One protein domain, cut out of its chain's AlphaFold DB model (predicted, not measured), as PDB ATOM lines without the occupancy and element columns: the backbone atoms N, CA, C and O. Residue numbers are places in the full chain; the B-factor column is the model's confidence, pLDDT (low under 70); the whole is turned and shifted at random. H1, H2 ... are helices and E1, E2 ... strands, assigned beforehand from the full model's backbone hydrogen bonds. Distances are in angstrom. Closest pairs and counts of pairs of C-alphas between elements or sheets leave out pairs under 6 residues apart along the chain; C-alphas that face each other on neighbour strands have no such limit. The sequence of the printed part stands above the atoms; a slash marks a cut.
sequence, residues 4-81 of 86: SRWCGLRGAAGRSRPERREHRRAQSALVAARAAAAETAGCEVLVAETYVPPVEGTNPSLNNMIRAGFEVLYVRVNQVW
ATOM      1  N   SER A   4     552.039 673.792 715.249       53.31
ATOM      2  CA  SER A   4     551.842 674.863 714.265       53.31
ATOM      3  C   SER A   4     553.010 674.903 713.279       53.31
ATOM      4  O   SER A   4     554.137 675.260 713.642       53.31
ATOM      5  N   ARG A   5     552.739 674.538 712.021       58.53
ATOM      6  CA  ARG A   5     553.701 674.563 710.907       58.53
ATOM      7  C   ARG A   5     553.627 675.895 710.159       58.53
ATOM      8  O   ARG A   5     552.539 676.403 709.936       58.53
ATOM      9  N   TRP A   6     554.766 676.451 709.756       64.69
ATOM     10  CA  TRP A   6     554.877 677.755 709.088       64.69
ATOM     11  C   TRP A   6     555.760 677.658 707.840       64.69
ATOM     12  O   TRP A   6     556.761 676.949 707.868       64.69
ATOM     13  N   CYS A   7     555.409 678.361 706.762       54.72
ATOM     14  CA  CYS A   7     556.215 678.509 705.552       54.72
ATOM     15  C   CYS A   7     557.119 679.737 705.656       54.72
ATOM     16  O   CYS A   7     556.605 680.841 705.836       54.72
ATOM     17  N   GLY A   8     558.425 679.557 705.460       60.00
ATOM     18  CA  GLY A   8     559.335 680.641 705.100       60.00
ATOM     19  C   GLY A   8     559.227 680.922 703.605       60.00
ATOM     20  O   GLY A   8     559.225 679.987 702.805       60.00
ATOM     21  N   LEU A   9     559.108 682.190 703.235       75.31
ATOM     22  CA  LEU A   9     558.908 682.640 701.865       75.31
ATOM     23  C   LEU A   9     559.994 683.637 701.446       75.31
ATOM     24  O   LEU A   9     560.413 684.444 702.273       75.31
ATOM     25  N   ARG A  10     560.394 683.643 700.171       58.44
ATOM     26  CA  ARG A  10     561.345 684.608 699.589       58.44
ATOM     27  C   ARG A  10     560.724 685.384 698.438       58.44
ATOM     28  O   ARG A  10     560.120 684.764 697.579       58.44
ATOM     29  N   GLY A  11     560.934 686.697 698.380       59.62
ATOM     30  CA  GLY A  11     560.586 687.529 697.222       59.62
ATOM     31  C   GLY A  11     561.755 688.413 696.782       59.62
ATOM     32  O   GLY A  11     562.596 688.784 697.607       59.62
ATOM     33  N   ALA A  12     561.808 688.745 695.489       55.12
ATOM     34  CA  ALA A  12     562.733 689.741 694.949       55.12
ATOM     35  C   ALA A  12     562.192 691.160 695.199       55.12
ATOM     36  O   ALA A  12     560.992 691.407 695.053       55.12
ATOM     37  N   ALA A  13     563.066 692.099 695.567       53.62
ATOM     38  CA  ALA A  13     562.684 693.501 695.712       53.62
ATOM     39  C   ALA A  13     562.421 694.107 694.319       53.62
ATOM     40  O   ALA A  13     563.344 694.355 693.550       53.62
ATOM     41  N   GLY A  14     561.147 694.291 693.967       52.53
ATOM     42  CA  GLY A  14     560.715 694.881 692.703       52.53
ATOM     43  C   GLY A  14     559.554 695.854 692.900       52.53
ATOM     44  O   GLY A  14     558.718 695.683 693.789       52.53
ATOM     45  N   ARG A  15     559.507 696.886 692.053       44.53
ATOM     46  CA  ARG A  15     558.623 698.054 692.159       44.53
ATOM     47  C   ARG A  15     557.131 697.678 692.190       44.53
ATOM     48  O   ARG A  15     556.511 697.408 691.160       44.53
ATOM     49  N   SER A  16     556.523 697.705 693.374       50.56
ATOM     50  CA  SER A  16     555.089 697.459 693.572       50.56
ATOM     51  C   SER A  16     554.242 698.652 693.093       50.56
ATOM     52  O   SER A  16     554.407 699.767 693.585       50.56
ATOM     53  N   ARG A  17     553.332 698.431 692.128       47.12
ATOM     54  CA  ARG A  17     552.431 699.460 691.553       47.12
ATOM     55  C   ARG A  17     551.528 700.105 692.625       47.12
ATOM     56  O   ARG A  17     550.965 699.371 693.439       47.12
ATOM     57  N   PRO A  18     551.288 701.431 692.590       49.78
ATOM     58  CA  PRO A  18     550.475 702.098 693.596       49.78
ATOM     59  C   PRO A  18     549.028 702.256 693.118       49.78
ATOM     60  O   PRO A  18     548.700 703.252 692.490       49.78
ATOM     61  N   GLU A  19     548.132 701.317 693.438       43.31
ATOM     62  CA  GLU A  19     546.689 701.606 693.417       43.31
ATOM     63  C   GLU A  19     545.892 700.863 694.517       43.31
ATOM     64  O   GLU A  19     545.668 699.656 694.450       43.31
ATOM     65  N   ARG A  20     545.345 701.674 695.442       45.03
ATOM     66  CA  ARG A  20     543.981 701.630 696.029       45.03
ATOM     67  C   ARG A  20     543.604 700.806 697.286       45.03
ATOM     68  O   ARG A  20     543.764 699.594 697.371       45.03
ATOM     69  N   ARG A  21     542.817 701.535 698.109       44.94
ATOM     70  CA  ARG A  21     541.531 701.212 698.789       44.94
ATOM     71  C   ARG A  21     541.545 700.339 700.064       44.94
ATOM     72  O   ARG A  21     541.050 699.215 700.123       44.94
ATOM     73  N   GLU A  22     542.065 700.989 701.100       47.22
ATOM     74  CA  GLU A  22     541.568 701.203 702.476       47.22
ATOM     75  C   GLU A  22     541.302 700.043 703.452       47.22
ATOM     76  O   GLU A  22     541.805 700.144 704.560       47.22
ATOM     77  N   HIS A  23     540.638 698.922 703.136       47.19
ATOM     78  CA  HIS A  23     540.389 697.912 704.205       47.19
ATOM     79  C   HIS A  23     540.520 696.430 703.822       47.19
ATOM     80  O   HIS A  23     540.728 695.599 704.699       47.19
ATOM     81  N   ARG A  24     540.498 696.062 702.532       54.41
ATOM     82  CA  ARG A  24     540.686 694.650 702.104       54.41
ATOM     83  C   ARG A  24     542.109 694.308 701.664       54.41
ATOM     84  O   ARG A  24     542.368 693.181 701.257       54.41
ATOM     85  N   ARG A  25     543.029 695.275 701.709       70.12
ATOM     86  CA  ARG A  25     544.390 695.145 701.160       70.12
ATOM     87  C   ARG A  25     545.489 695.586 702.127       70.12
ATOM     88  O   ARG A  25     546.603 695.820 701.681       70.12
ATOM     89  N   ALA A  26     545.209 695.684 703.430       82.56
ATOM     90  CA  ALA A  26     546.173 696.195 704.413       82.56
ATOM     91  C   ALA A  26     547.497 695.409 704.411       82.56
ATOM     92  O   ALA A  26     548.568 696.003 704.335       82.56
ATOM     93  N   GLN A  27     547.434 694.073 704.392       87.81
ATOM     94  CA  GLN A  27     548.638 693.243 704.295       87.81
ATOM     95  C   GLN A  27     549.373 693.445 702.965       87.81
ATOM     96  O   GLN A  27     550.587 693.612 702.967       87.81
ATOM     97  N   SER A  28     548.664 693.457 701.833       84.38
ATOM     98  CA  SER A  28     549.288 693.681 700.523       84.38
ATOM     99  C   SER A  28     549.949 695.058 700.432       84.38
ATOM    100  O   SER A  28     551.042 695.172 699.891       84.38
ATOM    101  N   ALA A  29     549.320 696.088 701.002       86.38
ATOM    102  CA  ALA A  29     549.881 697.429 701.095       86.38
ATOM    103  C   ALA A  29     551.134 697.456 701.982       86.38
ATOM    104  O   ALA A  29     552.127 698.076 701.615       86.38
ATOM    105  N   LEU A  30     551.120 696.737 703.110       89.31
ATOM    106  CA  LEU A  30     552.285 696.613 703.982       89.31
ATOM    107  C   LEU A  30     553.446 695.896 703.280       89.31
ATOM    108  O   LEU A  30     554.576 696.366 703.350       89.31
ATOM    109  N   VAL A  31     553.175 694.788 702.585       88.81
ATOM    110  CA  VAL A  31     554.191 694.049 701.818       88.81
ATOM    111  C   VAL A  31     554.787 694.935 700.722       88.81
ATOM    112  O   VAL A  31     556.007 695.005 700.606       88.81
ATOM    113  N   ALA A  32     553.952 695.673 699.986       87.81
ATOM    114  CA  ALA A  32     554.398 696.627 698.972       87.81
ATOM    115  C   ALA A  32     555.288 697.732 699.566       87.81
ATOM    116  O   ALA A  32     556.391 697.977 699.081       87.81
ATOM    117  N   ALA A  33     554.858 698.353 700.668       90.25
ATOM    118  CA  ALA A  33     555.640 699.383 701.350       90.25
ATOM    119  C   ALA A  33     556.988 698.846 701.862       90.25
ATOM    120  O   ALA A  33     558.011 699.520 701.750       90.25
ATOM    121  N   ARG A  34     557.014 697.615 702.391       92.56
ATOM    122  CA  ARG A  34     558.250 696.963 702.846       92.56
ATOM    123  C   ARG A  34     559.178 696.609 701.692       92.56
ATOM    124  O   ARG A  34     560.383 696.776 701.845       92.56
ATOM    125  N   ALA A  35     558.636 696.187 700.554       89.38
ATOM    126  CA  ALA A  35     559.433 695.932 699.364       89.38
ATOM    127  C   ALA A  35     560.082 697.211 698.828       89.38
ATOM    128  O   ALA A  35     561.283 697.214 698.578       89.38
ATOM    129  N   ALA A  36     559.333 698.313 698.756       88.25
ATOM    130  CA  ALA A  36     559.873 699.608 698.339       88.25
ATOM    131  C   ALA A  36     560.969 700.124 699.293       88.25
ATOM    132  O   ALA A  36     561.998 700.641 698.856       88.25
ATOM    133  N   ALA A  37     560.772 699.959 700.604       91.38
ATOM    134  CA  ALA A  37     561.781 700.319 701.597       91.38
ATOM    135  C   ALA A  37     563.054 699.464 701.468       91.38
ATOM    136  O   ALA A  37     564.157 699.995 701.552       91.38
ATOM    137  N   ALA A  38     562.907 698.159 701.231       89.00
ATOM    138  CA  ALA A  38     564.025 697.247 701.016       89.00
ATOM    139  C   ALA A  38     564.792 697.568 699.724       89.00
ATOM    140  O   ALA A  38     566.017 697.615 699.752       89.00
ATOM    141  N   GLU A  39     564.090 697.887 698.632       89.56
ATOM    142  CA  GLU A  39     564.699 698.365 697.380       89.56
ATOM    143  C   GLU A  39     565.525 699.636 697.627       89.56
ATOM    144  O   GLU A  39     566.680 699.722 697.220       89.56
ATOM    145  N   THR A  40     564.972 700.596 698.377       92.56
ATOM    146  CA  THR A  40     565.664 701.854 698.720       92.56
ATOM    147  C   THR A  40     566.905 701.610 699.582       92.56
ATOM    148  O   THR A  40     567.893 702.333 699.473       92.56
ATOM    149  N   ALA A  41     566.871 700.581 700.428       93.69
ATOM    150  CA  ALA A  41     567.993 700.163 701.259       93.69
ATOM    151  C   ALA A  41     569.029 699.298 700.509       93.69
ATOM    152  O   ALA A  41     570.011 698.879 701.119       93.69
ATOM    153  N   GLY A  42     568.824 699.005 699.218       92.94
ATOM    154  CA  GLY A  42     569.703 698.132 698.434       92.94
ATOM    155  C   GLY A  42     569.602 696.653 698.818       92.94
ATOM    156  O   GLY A  42     570.518 695.881 698.549       92.94
ATOM    157  N   CYS A  43     568.517 696.240 699.474       93.19
ATOM    158  CA  CYS A  43     568.290 694.841 699.808       93.19
ATOM    159  C   CYS A  43     567.880 694.049 698.563       93.19
ATOM    160  O   CYS A  43     566.943 694.412 697.856       93.19
ATOM    161  N   GLU A  44     568.517 692.900 698.363       89.31
ATOM    162  CA  GLU A  44     568.217 692.008 697.236       89.31
ATOM    163  C   GLU A  44     567.107 690.997 697.560       89.31
ATOM    164  O   GLU A  44     566.456 690.455 696.666       89.31
ATOM    165  N   VAL A  45     566.888 690.721 698.852       89.19
ATOM    166  CA  VAL A  45     566.055 689.606 699.311       89.19
ATOM    167  C   VAL A  45     565.117 690.043 700.428       89.19
ATOM    168  O   VAL A  45     565.540 690.617 701.430       89.19
ATOM    169  N   LEU A  46     563.843 689.681 700.286       90.81
ATOM    170  CA  LEU A  46     562.840 689.759 701.344       90.81
ATOM    171  C   LEU A  46     562.468 688.359 701.810       90.81
ATOM    172  O   LEU A  46     562.207 687.485 700.982       90.81
ATOM    173  N   VAL A  47     562.390 688.168 703.128       92.56
ATOM    174  CA  VAL A  47     561.925 686.919 703.741       92.56
ATOM    175  C   VAL A  47     560.742 687.203 704.659       92.56
ATOM    176  O   VAL A  47     560.769 688.157 705.435       92.56
ATOM    177  N   ALA A  48     559.704 686.379 704.564       91.81
ATOM    178  CA  ALA A  48     558.519 686.456 705.412       91.81
ATOM    179  C   ALA A  48     558.055 685.056 705.825       91.81
ATOM    180  O   ALA A  48     558.349 684.075 705.145       91.81
ATOM    181  N   GLU A  49     557.308 684.963 706.925       91.06
ATOM    182  CA  GLU A  49     556.760 683.696 707.414       91.06
ATOM    183  C   GLU A  49     555.239 683.764 707.592       91.06
ATOM    184  O   GLU A  49     554.675 684.794 707.971       91.06
ATOM    185  N   THR A  50     554.552 682.648 707.341       91.50
ATOM    186  CA  THR A  50     553.117 682.496 707.630       91.50
ATOM    187  C   THR A  50     552.745 681.048 707.910       91.50
ATOM    188  O   THR A  50     553.509 680.145 707.596       91.50
ATOM    189  N   TYR A  51     551.584 680.809 708.511       88.62
ATOM    190  CA  TYR A  51     551.137 679.467 708.872       88.62
ATOM    191  C   TYR A  51     550.850 678.604 707.628       88.62
ATOM    192  O   TYR A  51     550.354 679.095 706.613       88.62
ATOM    193  N   VAL A  52     551.138 677.309 707.699       88.75
ATOM    194  CA  VAL A  52     550.768 676.346 706.655       88.75
ATOM    195  C   VAL A  52     549.300 675.988 706.835       88.75
ATOM    196  O   VAL A  52     548.967 675.446 707.884       88.75
ATOM    197  N   PRO A  53     548.414 676.256 705.862       88.00
ATOM    198  CA  PRO A  53     547.014 675.874 706.005       88.00
ATOM    199  C   PRO A  53     546.879 674.354 706.220       88.00
ATOM    200  O   PRO A  53     547.702 673.589 705.713       88.00
ATOM    201  N   PRO A  54     545.853 673.891 706.961       84.38
ATOM    202  CA  PRO A  54     545.526 672.467 706.992       84.38
ATOM    203  C   PRO A  54     545.145 671.988 705.581       84.38
ATOM    204  O   PRO A  54     544.873 672.811 704.713       84.38
ATOM    205  N   VAL A  55     545.109 670.669 705.358       79.12
ATOM    206  CA  VAL A  55     544.907 670.058 704.023       79.12
ATOM    207  C   VAL A  55     543.696 670.643 703.282       79.12
ATOM    208  O   VAL A  55     543.814 671.011 702.122       79.12
ATOM    209  N   GLU A  56     542.580 670.830 703.988       84.81
ATOM    210  CA  GLU A  56     541.335 671.395 703.440       84.81
ATOM    211  C   GLU A  56     541.161 672.900 703.739       84.81
ATOM    212  O   GLU A  56     540.086 673.475 703.568       84.81
ATOM    213  N   GLY A  57     542.198 673.557 704.264       83.25
ATOM    214  CA  GLY A  57     542.155 674.952 704.688       83.25
ATOM    215  C   GLY A  57     542.740 675.924 703.674       83.25
ATOM    216  O   GLY A  57     543.544 675.580 702.813       83.25
ATOM    217  N   THR A  58     542.397 677.199 703.839       87.50
ATOM    218  CA  THR A  58     543.031 678.299 703.108       87.50
ATOM    219  C   THR A  58     543.749 679.223 704.076       87.50
ATOM    220  O   THR A  58     543.261 679.498 705.171       87.50
ATOM    221  N   ASN A  59     544.911 679.731 703.669       89.38
ATOM    222  CA  ASN A  59     545.578 680.821 704.365       89.38
ATOM    223  C   ASN A  59     545.583 682.059 703.450       89.38
ATOM    224  O   ASN A  59     546.409 682.145 702.535       89.38
ATOM    225  N   PRO A  60     544.700 683.048 703.696       88.12
ATOM    226  CA  PRO A  60     544.666 684.289 702.927       88.12
ATOM    227  C   PRO A  60     546.006 685.031 702.910       88.12
ATOM    228  O   PRO A  60     546.357 685.614 701.888       88.12
ATOM    229  N   SER A  61     546.782 684.962 703.997       88.56
ATOM    230  CA  SER A  61     548.104 685.589 704.081       88.56
ATOM    231  C   SER A  61     549.115 684.930 703.152       88.56
ATOM    232  O   SER A  61     549.814 685.628 702.420       88.56
ATOM    233  N   LEU A  62     549.155 683.594 703.136       90.75
ATOM    234  CA  LEU A  62     550.010 682.838 702.220       90.75
ATOM    235  C   LEU A  62     549.662 683.168 700.766       90.75
ATOM    236  O   LEU A  62     550.538 683.520 699.981       90.75
ATOM    237  N   ASN A  63     548.370 683.162 700.435       90.12
ATOM    238  CA  ASN A  63     547.899 683.485 699.090       90.12
ATOM    239  C   ASN A  63     548.253 684.922 698.673       90.12
ATOM    240  O   ASN A  63     548.585 685.171 697.517       90.12
ATOM    241  N   ASN A  64     548.183 685.882 699.596       89.06
ATOM    242  CA  ASN A  64     548.561 687.267 699.325       89.06
ATOM    243  C   ASN A  64     550.068 687.428 699.111       89.06
ATOM    244  O   ASN A  64     550.463 688.191 698.234       89.06
ATOM    245  N   MET A  65     550.895 686.714 699.877       89.88
ATOM    246  CA  MET A  65     552.348 686.726 699.700       89.88
ATOM    247  C   MET A  65     552.749 686.105 698.361       89.88
ATOM    248  O   MET A  65     553.510 686.724 697.623       89.88
ATOM    249  N   ILE A  66     552.159 684.966 697.986       91.00
ATOM    250  CA  ILE A  66     552.383 684.351 696.667       91.00
ATOM    251  C   ILE A  66     552.013 685.329 695.544       91.00
ATOM    252  O   ILE A  66     552.798 685.558 694.629       91.00
ATOM    253  N   ARG A  67     550.857 686.001 695.644       86.44
ATOM    254  CA  ARG A  67     550.455 687.041 694.675       86.44
ATOM    255  C   ARG A  67     551.385 688.257 694.648       86.44
ATOM    256  O   ARG A  67     551.414 688.958 693.643       86.44
ATOM    257  N   ALA A  68     552.104 688.525 695.736       86.06
ATOM    258  CA  ALA A  68     553.093 689.592 695.824       86.06
ATOM    259  C   ALA A  68     554.481 689.176 695.296       86.06
ATOM    260  O   ALA A  68     555.400 689.986 695.350       86.06
ATOM    261  N   GLY A  69     554.634 687.949 694.779       88.50
ATOM    262  CA  GLY A  69     555.887 687.450 694.205       88.50
ATOM    263  C   GLY A  69     556.776 686.693 695.191       88.50
ATOM    264  O   GLY A  69     557.963 686.528 694.929       88.50
ATOM    265  N   PHE A  70     556.230 686.260 696.329       92.50
ATOM    266  CA  PHE A  70     556.951 685.405 697.261       92.50
ATOM    267  C   PHE A  70     556.818 683.917 696.903       92.50
ATOM    268  O   PHE A  70     555.733 683.436 696.584       92.50
ATOM    269  N   GLU A  71     557.900 683.167 697.073       93.38
ATOM    270  CA  GLU A  71     557.988 681.725 696.844       93.38
ATOM    271  C   GLU A  71     558.238 680.976 698.151       93.38
ATOM    272  O   GLU A  71     558.988 681.453 699.002       93.38
ATOM    273  N   VAL A  72     557.620 679.803 698.329       93.38
ATOM    274  CA  VAL A  72     557.802 678.983 699.541       93.38
ATOM    275  C   VAL A  72     559.186 678.341 699.511       93.38
ATOM    276  O   VAL A  72     559.479 677.551 698.623       93.38
ATOM    277  N   LEU A  73     560.015 678.640 700.510       92.56
ATOM    278  CA  LEU A  73     561.347 678.058 700.666       92.56
ATOM    279  C   LEU A  73     561.336 676.775 701.493       92.56
ATOM    280  O   LEU A  73     561.978 675.792 701.141       92.56
ATOM    281  N   TYR A  74     560.665 676.803 702.641       89.50
ATOM    282  CA  TYR A  74     560.667 675.685 703.576       89.50
ATOM    283  C   TYR A  74     559.491 675.771 704.532       89.50
ATOM    284  O   TYR A  74     558.898 676.831 704.729       89.50
ATOM    285  N   VAL A  75     559.203 674.643 705.176       90.69
ATOM    286  CA  VAL A  75     558.201 674.549 706.229       90.69
ATOM    287  C   VAL A  75     558.876 674.214 707.559       90.69
ATOM    288  O   VAL A  75     559.542 673.187 707.667       90.69
ATOM    289  N   ARG A  76     558.666 675.042 708.588       86.56
ATOM    290  CA  ARG A  76     559.215 674.861 709.941       86.56
ATOM    291  C   ARG A  76     558.130 674.750 711.005       86.56
ATOM    292  O   ARG A  76     557.047 675.313 710.872       86.56
ATOM    293  N   VAL A  77     558.440 674.060 712.098       85.81
ATOM    294  CA  VAL A  77     557.673 674.186 713.343       85.81
ATOM    295  C   VAL A  77     558.147 675.462 714.026       85.81
ATOM    296  O   VAL A  77     559.337 675.608 714.301       85.81
ATOM    297  N   ASN A  78     557.243 676.418 714.239       80.44
ATOM    298  CA  ASN A  78     557.617 677.679 714.884       80.44
ATOM    299  C   ASN A  78     557.466 677.591 716.405       80.44
ATOM    300  O   ASN A  78     558.304 678.090 717.146       80.44
ATOM    301  N   GLN A  79     556.398 676.940 716.864       75.25
ATOM    302  CA  GLN A  79     556.082 676.814 718.279       75.25
ATOM    303  C   GLN A  79     555.568 675.411 718.569       75.25
ATOM    304  O   GLN A  79     554.756 674.864 717.816       75.25
ATOM    305  N   VAL A  80     556.050 674.854 719.674       79.06
ATOM    306  CA  VAL A  80     555.530 673.628 720.266       79.06
ATOM    307  C   VAL A  80     554.877 674.038 721.571       79.06
ATOM    308  O   VAL A  80     555.551 674.524 722.477       79.06
ATOM    309  N   TRP A  81     553.563 673.867 721.656       77.12
ATOM    310  CA  TRP A  81     552.868 673.996 722.927       77.12
ATOM    311  C   TRP A  81     553.131 672.729 723.726       77.12
ATOM    312  O   TRP A  81     552.599 671.660 723.411       77.12
TER     313      TRP A  81
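AT A GLANCE: This is residues 4 to 81 of the 86 residues of an uncharacterized protein of Cryptosporangium arvum DSM 44712 (UniProt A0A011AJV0). A strongly twisted, three-stranded antiparallel sheet has a short helix, H2, over one of its faces and a longer helix, H1, beyond the edge made by E2; H1 only grazes the sheet and meets H2 near its own beginning. A long unnamed stretch, residues 13 to 25, swings wide between the end of E1 and the start of H1, and E3 bends partway along. The printed part has 78 residues with two named helices and three named strands, in the order E1, H1, E2, H2, E3; the sheet's order is E2, E1, E3, and the class is mixed, helices and strands. The whole is only just compact, close to loose, with a radius of gyration of the C-alphas of 13.5 A, and its C-alphas span 38 by 28 by 19 A along their three main axes.

IN THESE COORDINATES: The printed part begins with strand E1, residues 4 to 12, whose first C-alpha is at (551.842, 674.863, 714.265); it is 26.7 A from first to last C-alpha. After residues 13 to 25, helix H1 takes residues 26 to 40 and is 21.1 A long, starting with C-alpha 26 at (546.173, 696.195, 704.413). Strand E2, residues 45 to 51, is 20.4 A long. Helix H2, residues 60 to 67, is the shorter helix, 10.4 A from first to last C-alpha. Strand E3, residues 71 to 80, is 24.9 A from first to last C-alpha, bends by 55 degrees at residue 74, and ends with C-alpha 80 at (555.530, 673.628, 720.266).

HOW THE PARTS SIT: E1 is the inner strand of the sheet, and E2 and E3 are its edge strands. E2 and E1 are antiparallel, with 156 degrees between their directions; N 7 and O 50 are 2.7 A apart and N 9 and O 48 are 2.8 A apart, both within hydrogen-bond range. E1 and E3 are antiparallel too, at 149 degrees, with N 6 and O 76 at 2.8 A and N 73 and O 8 at 2.8 A, within hydrogen-bond range. H2 is on the sheet at a height of 9.1 A over it. It lies over E1, and only just not over E2, on which 2 of its 8 C-alphas fall; it runs along the strands, at 21 degrees to E1 on the local plane. The closest C-alphas of E2 and H2 are those of Thr 50 and Leu 62, 6.2 A apart. E2, H2 and E3 form a split strand-helix-strand unit, two strands running the same way with a helix between them in the chain and E1 between them in the sheet; its crossover is right-handed. H1 is on the sheet but only grazes it, with its residues 31 to 39; the closest C-alphas of H1 and E2 are those of Ala 35 and Leu 46, 7.3 A apart. H1 touches H2 with residues 27 to 31 alone, the closest C-alphas being those of Ser 28 and Asn 64, 6.6 A apart. These two helices run the same way at a steep tilt of 41 degrees. In H1 and H2 every O i to N i+4 pair is within hydrogen-bond range.

THE WHOLE: The two C-alphas farthest apart are those of Glu 19 and Trp 81, at 40.9 A, while the first and last printed C-alphas, of Ser 4 and Trp 81, are 8.8 A apart. The printed part has no cut. The link from E1 to H1 is long, with 13 residues, and its C-alphas lie 12 to 19 A from the mean of all C-alphas. The link from E2 to H2 is short, with 8 residues, and those from H1 to E2 and from H2 to E3 are tight. The mean pLDDT of the printed part is 78.7; confidence is low, under 70, at residues 4 to 8 and 10 to 24.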